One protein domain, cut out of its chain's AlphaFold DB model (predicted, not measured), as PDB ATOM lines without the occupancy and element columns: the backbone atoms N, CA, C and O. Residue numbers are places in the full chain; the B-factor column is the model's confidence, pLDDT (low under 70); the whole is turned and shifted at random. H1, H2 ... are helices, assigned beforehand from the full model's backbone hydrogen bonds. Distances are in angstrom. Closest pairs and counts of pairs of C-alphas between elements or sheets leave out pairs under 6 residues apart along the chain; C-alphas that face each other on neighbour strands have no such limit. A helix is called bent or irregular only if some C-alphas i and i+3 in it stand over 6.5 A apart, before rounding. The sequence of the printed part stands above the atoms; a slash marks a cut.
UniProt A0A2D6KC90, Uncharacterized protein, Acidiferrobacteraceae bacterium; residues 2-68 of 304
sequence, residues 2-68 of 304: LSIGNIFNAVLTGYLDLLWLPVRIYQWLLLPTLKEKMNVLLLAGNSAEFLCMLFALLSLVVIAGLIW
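This is residues 2 to 68 of the 304 residues of an uncharacterized protein of Acidiferrobacteraceae bacterium (UniProt A0A2D6KC90). Helix H1 bends into an L; H2 folds back loosely along its arm H1b, and H3 crosses its arm H1a. The printed part has 67 residues with named helices H1, H2, H3 in order, class all helix. It is loose, radius of gyration of the C-alphas 14.3 A, spanning 44 by 33 by 15 A.

H1, residues 4 to 29, is one helix by its hydrogen bonds but bent into H1a, up to 19, and H1b, from 22, those C-alphas 7.4 A apart. H2, residues 34 to 44, forms a hairpin with H1b, only just touching: 3 C-alpha pairs within 8 A, closest Trp 28 and Lys 37. H3, residues 48 to 67, touches H1a with 49 to 57 alone, closest C-alphas Gly 14 and Met 53, 4.5 A apart. Within H1a, H1b, H2 and H3 every O i to N i+4 pair is within hydrogen-bond range.

Find C-alpha 4 at (17.166, 42.549, -3.619), starting H1a, 23.7 A long; H3, 28.4 A, ends at C-alpha 67, (26.670, 56.701, 20.268).

The printed part has no cut; residues 2 to 4 are under pLDDT 70.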
ATOM      1  N   LEU A   2      17.547  35.417  -5.586       50.31
ATOM      2  CA  LEU A   2      17.062  36.258  -4.488       50.31
ATOM      3  C   LEU A   2      16.886  37.684  -5.024       50.31
ATOM      4  O   LEU A   2      17.863  38.314  -5.414       50.31
ATOM      5  N   SER A   3      15.644  38.168  -5.084       67.88
ATOM      6  CA  SER A   3      15.371  39.585  -5.343       67.88
ATOM      7  C   SER A   3      16.034  40.428  -4.249       67.88
ATOM      8  O   SER A   3      16.054  40.011  -3.091       67.88
ATOM      9  N   ILE A   4      16.552  41.613  -4.583       66.62
ATOM     10  CA  ILE A   4      17.166  42.549  -3.619       66.62
ATOM     11  C   ILE A   4      16.217  42.825  -2.436       66.62
ATOM     12  O   ILE A   4      16.659  42.907  -1.291       66.62
ATOM     13  N   GLY A   5      14.902  42.852  -2.688       71.69
ATOM     14  CA  GLY A   5      13.882  42.978  -1.640       71.69
ATOM     15  C   GLY A   5      13.880  41.829  -0.624       71.69
ATOM     16  O   GLY A   5      13.642  42.060   0.558       71.69
ATOM     17  N   ASN A   6      14.228  40.607  -1.038       78.62
ATOM     18  CA  ASN A   6      14.308  39.453  -0.138       78.62
ATOM     19  C   ASN A   6      15.535  39.531   0.776       78.62
ATOM     20  O   ASN A   6      15.464  39.081   1.913       78.62
ATOM     21  N   ILE A   7      16.638  40.114   0.300       77.62
ATOM     22  CA  ILE A   7      17.853  40.305   1.106       77.62
ATOM     23  C   ILE A   7      17.607  41.376   2.168       77.62
ATOM     24  O   ILE A   7      17.923  41.165   3.334       77.62
ATOM     25  N   PHE A   8      16.995  42.503   1.790       80.38
ATOM     26  CA  PHE A   8      16.654  43.552   2.751       80.38
ATOM     27  C   PHE A   8      15.690  43.043   3.828       80.38
ATOM     28  O   PHE A   8      15.910  43.276   5.015       80.38
ATOM     29  N   ASN A   9      14.669  42.282   3.421       84.00
ATOM     30  CA  ASN A   9      13.753  41.654   4.364       84.00
ATOM     31  C   ASN A   9      14.482  40.661   5.283       84.00
ATOM     32  O   ASN A   9      14.300  40.726   6.489       84.00
ATOM     33  N   ALA A  10      15.378  39.823   4.746       82.12
ATOM     34  CA  ALA A  10      16.173  38.882   5.543       82.12
ATOM     35  C   ALA A  10      17.067  39.580   6.587       82.12
ATOM     36  O   ALA A  10      17.218  39.103   7.712       82.12
ATOM     37  N   VAL A  11      17.645  40.733   6.239       83.44
ATOM     38  CA  VAL A  11      18.426  41.541   7.185       83.44
ATOM     39  C   VAL A  11      17.524  42.099   8.284       83.44
ATOM     40  O   VAL A  11      17.885  42.022   9.456       83.44
ATOM     41  N   LEU A  12      16.345  42.622   7.933       85.56
ATOM     42  CA  LEU A  12      15.392  43.160   8.904       85.56
ATOM     43  C   LEU A  12      14.854  42.070   9.841       85.56
ATOM     44  O   LEU A  12      14.818  42.266  11.057       85.56
ATOM     45  N   THR A  13      14.498  40.904   9.297       86.31
ATOM     46  CA  THR A  13      14.101  39.742  10.100       86.31
ATOM     47  C   THR A  13      15.244  39.272  10.985       86.31
ATOM     48  O   THR A  13      14.978  38.878  12.108       86.31
ATOM     49  N   GLY A  14      16.505  39.422  10.568       86.12
ATOM     50  CA  GLY A  14      17.670  39.131  11.408       86.12
ATOM     51  C   GLY A  14      17.689  39.901  12.737       86.12
ATOM     52  O   GLY A  14      18.045  39.329  13.766       86.12
ATOM     53  N   TYR A  15      17.252  41.166  12.760       89.56
ATOM     54  CA  TYR A  15      17.117  41.919  14.018       89.56
ATOM     55  C   TYR A  15      15.992  41.368  14.898       89.56
ATOM     56  O   TYR A  15      16.146  41.278  16.116       89.56
ATOM     57  N   LEU A  16      14.865  40.987  14.293       89.62
ATOM     58  CA  LEU A  16      13.752  40.371  15.016       89.62
ATOM     59  C   LEU A  16      14.155  39.002  15.570       89.62
ATOM     60  O   LEU A  16      13.915  38.718  16.739       89.62
ATOM     61  N   ASP A  17      14.825  38.184  14.769       87.50
ATOM     62  CA  ASP A  17      15.307  36.863  15.155       87.50
ATOM     63  C   ASP A  17      16.300  36.943  16.312       87.50
ATOM     64  O   ASP A  17      16.242  36.116  17.222       87.50
ATOM     65  N   LEU A  18      17.143  37.981  16.342       90.12
ATOM     66  CA  LEU A  18      18.037  38.249  17.466       90.12
ATOM     67  C   LEU A  18      17.260  38.545  18.761       90.12
ATOM     68  O   LEU A  18      17.640  38.058  19.825       90.12
ATOM     69  N   LEU A  19      16.155  39.295  18.685       89.69
ATOM     70  CA  LEU A  19      15.288  39.571  19.840       89.69
ATOM     71  C   LEU A  19      14.518  38.324  20.298       89.69
ATOM     72  O   LEU A  19      14.340  38.110  21.497       89.69
ATOM     73  N   TRP A  20      14.096  37.479  19.356       89.00
ATOM     74  CA  TRP A  20      13.389  36.222  19.623       89.00
ATOM     75  C   TRP A  20      14.322  35.046  19.948       89.00
ATOM     76  O   TRP A  20      13.843  33.962  20.294       89.00
ATOM     77  N   LEU A  21      15.642  35.241  19.894       88.69
ATOM     78  CA  LEU A  21      16.646  34.209  20.160       88.69
ATOM     79  C   LEU A  21      16.421  33.477  21.499       88.69
ATOM     80  O   LEU A  21      16.452  32.244  21.488       88.69
ATOM     81  N   PRO A  22      16.125  34.147  22.637       90.56
ATOM     82  CA  PRO A  22      15.885  33.447  23.902       90.56
ATOM     83  C   PRO A  22      14.695  32.484  23.826       90.56
ATOM     84  O   PRO A  22      14.742  31.383  24.375       90.56
ATOM     85  N   VAL A  23      13.647  32.868  23.092       89.38
ATOM     86  CA  VAL A  23      12.455  32.039  22.887       89.38
ATOM     87  C   VAL A  23      12.772  30.863  21.967       89.38
ATOM     88  O   VAL A  23      12.389  29.739  22.283       89.38
ATOM     89  N   ARG A  24      13.529  31.074  20.881       87.00
ATOM     90  CA  ARG A  24      13.991  29.983  20.001       87.00
ATOM     91  C   ARG A  24      14.854  28.969  20.764       87.00
ATOM     92  O   ARG A  24      14.682  27.765  20.588       87.00
ATOM     93  N   ILE A  25      15.733  29.432  21.656       87.25
ATOM     94  CA  ILE A  25      16.543  28.562  22.530       87.25
ATOM     95  C   ILE A  25      15.646  27.780  23.496       87.25
ATOM     96  O   ILE A  25      15.830  26.574  23.666       87.25
ATOM     97  N   TYR A  26      14.653  28.435  24.101       89.25
ATOM     98  CA  TYR A  26      13.692  27.775  24.985       89.25
ATOM     99  C   TYR A  26      12.879  26.697  24.252       89.25
ATOM    100  O   TYR A  26      12.778  25.566  24.725       89.25
ATOM    101  N   GLN A  27      12.377  26.999  23.054       88.56
ATOM    102  CA  GLN A  27      11.677  26.036  22.196       88.56
ATOM    103  C   GLN A  27      12.574  24.852  21.816       88.56
ATOM    104  O   GLN A  27      12.134  23.705  21.866       88.56
ATOM    105  N   TRP A  28      13.846  25.104  21.500       87.62
ATOM    106  CA  TRP A  28      14.820  24.049  21.225       87.62
ATOM    107  C   TRP A  28      15.070  23.148  22.445       87.62
ATOM    108  O   TRP A  28      15.145  21.924  22.310       87.62
ATOM    109  N   LEU A  29      15.149  23.717  23.655       87.69
ATOM    110  CA  LEU A  29      15.303  22.949  24.897       87.69
ATOM    111  C   LEU A  29      14.102  22.032  25.170       87.69
ATOM    112  O   LEU A  29      14.298  20.919  25.671       87.69
ATOM    113  N   LEU A  30      12.899  22.469  24.794       90.62
ATOM    114  CA  LEU A  30      11.648  21.721  24.945       90.62
ATOM    115  C   LEU A  30      11.458  20.587  23.929       90.62
ATOM    116  O   LEU A  30      10.531  19.795  24.090       90.62
ATOM    117  N   LEU A  31      12.312  20.476  22.903       86.62
ATOM    118  CA  LEU A  31      12.172  19.423  21.897       86.62
ATOM    119  C   LEU A  31      12.182  18.022  22.545       86.62
ATOM    120  O   LEU A  31      13.046  17.734  23.385       86.62
ATOM    121  N   PRO A  32      11.258  17.132  22.141       83.19
ATOM    122  CA  PRO A  32      11.038  15.847  22.798       83.19
ATOM    123  C   PRO A  32      12.191  14.862  22.591       83.19
ATOM    124  O   PRO A  32      12.451  14.024  23.455       83.19
ATOM    125  N   THR A  33      12.902  14.942  21.461       82.38
ATOM    126  CA  THR A  33      13.945  13.972  21.111       82.38
ATOM    127  C   THR A  33      15.311  14.624  20.921       82.38
ATOM    128  O   THR A  33      15.447  15.732  20.401       82.38
ATOM    129  N   LEU A  34      16.371  13.900  21.303       76.62
ATOM    130  CA  LEU A  34      17.751  14.325  21.043       76.62
ATOM    131  C   LEU A  34      18.012  14.491  19.536       76.62
ATOM    132  O   LEU A  34      18.739  15.392  19.132       76.62
ATOM    133  N   LYS A  35      17.383  13.648  18.707       74.94
ATOM    134  CA  LYS A  35      17.493  13.689  17.244       74.94
ATOM    135  C   LYS A  35      17.008  15.026  16.683       74.94
ATOM    136  O   LYS A  35      17.702  15.630  15.874       74.94
ATOM    137  N   GLU A  36      15.851  15.505  17.132       77.38
ATOM    138  CA  GLU A  36      15.321  16.810  16.723       77.38
ATOM    139  C   GLU A  36      16.231  17.949  17.174       77.38
ATOM    140  O   GLU A  36      16.559  18.821  16.370       77.38
ATOM    141  N   LYS A  37      16.733  17.897  18.414       81.12
ATOM    142  CA  LYS A  37      17.699  18.885  18.919       81.12
ATOM    143  C   LYS A  37      18.952  18.957  18.048       81.12
ATOM    144  O   LYS A  37      19.398  20.054  17.713       81.12
ATOM    145  N   MET A  38      19.499  17.803  17.664       76.44
ATOM    146  CA  MET A  38      20.682  17.706  16.806       76.44
ATOM    147  C   MET A  38      20.404  18.190  15.382       76.44
ATOM    148  O   MET A  38      21.228  18.913  14.832       76.44
ATOM    149  N   ASN A  39      19.254  17.844  14.797       79.62
ATOM    150  CA  ASN A  39      18.865  18.294  13.457       79.62
ATOM    151  C   ASN A  39      18.691  19.814  13.391       79.62
ATOM    152  O   ASN A  39      19.186  20.448  12.463       79.62
ATOM    153  N   VAL A  40      18.028  20.406  14.388       80.94
ATOM    154  CA  VAL A  40      17.882  21.864  14.469       80.94
ATOM    155  C   VAL A  40      19.247  22.525  14.628       80.94
ATOM    156  O   VAL A  40      19.528  23.489  13.928       80.94
ATOM    157  N   LEU A  41      20.130  21.981  15.472       79.88
ATOM    158  CA  LEU A  41      21.485  22.508  15.644       79.88
ATOM    159  C   LEU A  41      22.288  22.437  14.335       79.88
ATOM    160  O   LEU A  41      22.859  23.438  13.916       79.88
ATOM    161  N   LEU A  42      22.280  21.284  13.665       79.06
ATOM    162  CA  LEU A  42      22.925  21.059  12.367       79.06
ATOM    163  C   LEU A  42      22.541  22.129  11.342       79.06
ATOM    164  O   LEU A  42      23.415  22.683  10.676       79.06
ATOM    165  N   LEU A  43      21.249  22.439  11.251       79.38
ATOM    166  CA  LEU A  43      20.717  23.421  10.310       79.38
ATOM    167  C   LEU A  43      20.950  24.867  10.765       79.38
ATOM    168  O   LEU A  43      21.193  25.730   9.926       79.38
ATOM    169  N   ALA A  44      20.924  25.137  12.072       81.62
ATOM    170  CA  ALA A  44      20.990  26.489  12.617       81.62
ATOM    171  C   ALA A  44      22.300  27.210  12.269       81.62
ATOM    172  O   ALA A  44      22.260  28.336  11.777       81.62
ATOM    173  N   GLY A  45      23.460  26.581  12.479       77.31
ATOM    174  CA  GLY A  45      24.746  27.269  12.283       77.31
ATOM    175  C   GLY A  45      25.174  27.456  10.822       77.31
ATOM    176  O   GLY A  45      26.074  28.252  10.566       77.31
ATOM    177  N   ASN A  46      24.504  26.789   9.873       82.69
ATOM    178  CA  ASN A  46      24.672  26.977   8.424       82.69
ATOM    179  C   ASN A  46      23.459  27.691   7.787       82.69
ATOM    180  O   ASN A  46      23.183  27.531   6.599       82.69
ATOM    181  N   SER A  47      22.671  28.413   8.588       86.31
ATOM    182  CA  SER A  47      21.486  29.125   8.110       86.31
ATOM    183  C   SER A  47      21.801  30.582   7.768       86.31
ATOM    184  O   SER A  47      22.609  31.243   8.425       86.31
ATOM    185  N   ALA A  48      21.113  31.113   6.754       84.81
ATOM    186  CA  ALA A  48      21.178  32.536   6.423       84.81
ATOM    187  C   ALA A  48      20.593  33.413   7.547       84.81
ATOM    188  O   ALA A  48      21.080  34.520   7.765       84.81
ATOM    189  N   GLU A  49      19.604  32.901   8.292       86.06
ATOM    190  CA  GLU A  49      19.033  33.556   9.479       86.06
ATOM    191  C   GLU A  49      20.112  33.814  10.537       86.06
ATOM    192  O   GLU A  49      20.248  34.933  11.026       86.06
ATOM    193  N   PHE A  50      20.943  32.809  10.837       86.75
ATOM    194  CA  PHE A  50      22.042  32.949  11.794       86.75
ATOM    195  C   PHE A  50      23.071  33.997  11.364       86.75
ATOM    196  O   PHE A  50      23.486  34.826  12.174       86.75
ATOM    197  N   LEU A  51      23.433  34.014  10.080       88.31
ATOM    198  CA  LEU A  51      24.325  35.034   9.530       88.31
ATOM    199  C   LEU A  51      23.713  36.438   9.647       88.31
ATOM    200  O   LEU A  51      24.401  37.371  10.064       88.31
ATOM    201  N   CYS A  52      22.422  36.592   9.338       88.38
ATOM    202  CA  CYS A  52      21.723  37.873   9.462       88.38
ATOM    203  C   CYS A  52      21.631  38.335  10.924       88.38
ATOM    204  O   CYS A  52      21.843  39.515  11.191       88.38
ATOM    205  N   MET A  53      21.400  37.424  11.876       89.44
ATOM    206  CA  MET A  53      21.444  37.731  13.313       89.44
ATOM    207  C   MET A  53      22.832  38.197  13.761       89.44
ATOM    208  O   MET A  53      22.944  39.145  14.534       89.44
ATOM    209  N   LEU A  54      23.898  37.559  13.273       89.94
ATOM    210  CA  LEU A  54      25.275  37.931  13.601       89.94
ATOM    211  C   LEU A  54      25.637  39.312  13.039       89.94
ATOM    212  O   LEU A  54      26.251  40.125  13.730       89.94
ATOM    213  N   PHE A  55      25.210  39.597  11.807       90.25
ATOM    214  CA  PHE A  55      25.349  40.916  11.196       90.25
ATOM    215  C   PHE A  55      24.555  41.982  11.959       90.25
ATOM    216  O   PHE A  55      25.095  43.048  12.237       90.25
ATOM    217  N   ALA A  56      23.311  41.680  12.348       91.06
ATOM    218  CA  ALA A  56      22.476  42.557  13.168       91.06
ATOM    219  C   ALA A  56      23.102  42.825  14.546       91.06
ATOM    220  O   ALA A  56      23.102  43.954  15.029       91.06
ATOM    221  N   LEU A  57      23.693  41.809  15.176       92.25
ATOM    222  CA  LEU A  57      24.414  41.975  16.435       92.25
ATOM    223  C   LEU A  57      25.632  42.892  16.255       92.25
ATOM    224  O   LEU A  57      25.817  43.826  17.036       92.25
ATOM    225  N   LEU A  58      26.446  42.655  15.224       92.44
ATOM    226  CA  LEU A  58      27.622  43.473  14.934       92.44
ATOM    227  C   LEU A  58      27.234  44.926  14.632       92.44
ATOM    228  O   LEU A  58      27.847  45.842  15.177       92.44
ATOM    229  N   SER A  59      26.208  45.153  13.809       91.06
ATOM    230  CA  SER A  59      25.738  46.499  13.471       91.06
ATOM    231  C   SER A  59      25.196  47.235  14.698       91.06
ATOM    232  O   SER A  59      25.532  48.402  14.887       91.06
ATOM    233  N   LEU A  60      24.441  46.567  15.579       92.81
ATOM    234  CA  LEU A  60      23.973  47.150  16.842       92.81
ATOM    235  C   LEU A  60      25.136  47.541  17.752       92.81
ATOM    236  O   LEU A  60      25.116  48.627  18.325       92.81
ATOM    237  N   VAL A  61      26.162  46.694  17.865       92.31
ATOM    238  CA  VAL A  61      27.363  47.000  18.658       92.31
ATOM    239  C   VAL A  61      28.125  48.186  18.064       92.31
ATOM    240  O   VAL A  61      28.542  49.070  18.812       92.31
ATOM    241  N   VAL A  62      28.264  48.254  16.738       92.06
ATOM    242  CA  VAL A  62      28.890  49.393  16.049       92.06
ATOM    243  C   VAL A  62      28.094  50.676  16.298       92.06
ATOM    244  O   VAL A  62      28.677  51.667  16.728       92.06
ATOM    245  N   ILE A  63      26.772  50.666  16.104       92.06
ATOM    246  CA  ILE A  63      25.902  51.833  16.330       92.06
ATOM    247  C   ILE A  63      25.953  52.268  17.799       92.06
ATOM    248  O   ILE A  63      26.169  53.445  18.087       92.06
ATOM    249  N   ALA A  64      25.824  51.333  18.742       90.62
ATOM    250  CA  ALA A  64      25.924  51.625  20.169       90.62
ATOM    251  C   ALA A  64      27.302  52.192  20.538       90.62
ATOM    252  O   ALA A  64      27.383  53.126  21.332       90.62
ATOM    253  N   GLY A  65      28.380  51.686  19.935       87.88
ATOM    254  CA  GLY A  65      29.733  52.211  20.111       87.88
ATOM    255  C   GLY A  65      29.941  53.600  19.494       87.88
ATOM    256  O   GLY A  65      30.681  54.417  20.044       87.88
ATOM    257  N   LEU A  66      29.250  53.909  18.392       88.31
ATOM    258  CA  LEU A  66      29.217  55.240  17.777       88.31
ATOM    259  C   LEU A  66      28.408  56.247  18.602       88.31
ATOM    260  O   LEU A  66      28.740  57.428  18.611       88.31
ATOM    261  N   ILE A  67      27.403  55.814  19.355       91.25
ATOM    262  CA  ILE A  67      26.670  56.701  20.268       91.25
ATOM    263  C   ILE A  67      27.459  56.867  21.573       91.25
ATOM    264  O   ILE A  67      27.709  57.989  22.011       91.25
ATOM    265  N   TRP A  68      27.945  55.764  22.145       90.25
ATOM    266  CA  TRP A  68      28.591  55.729  23.456       90.25
ATOM    267  C   TRP A  68      30.031  55.191  23.377       90.25
ATOM    268  O   TRP A  68      30.232  53.971  23.365       90.25
TER     269      TRP A  68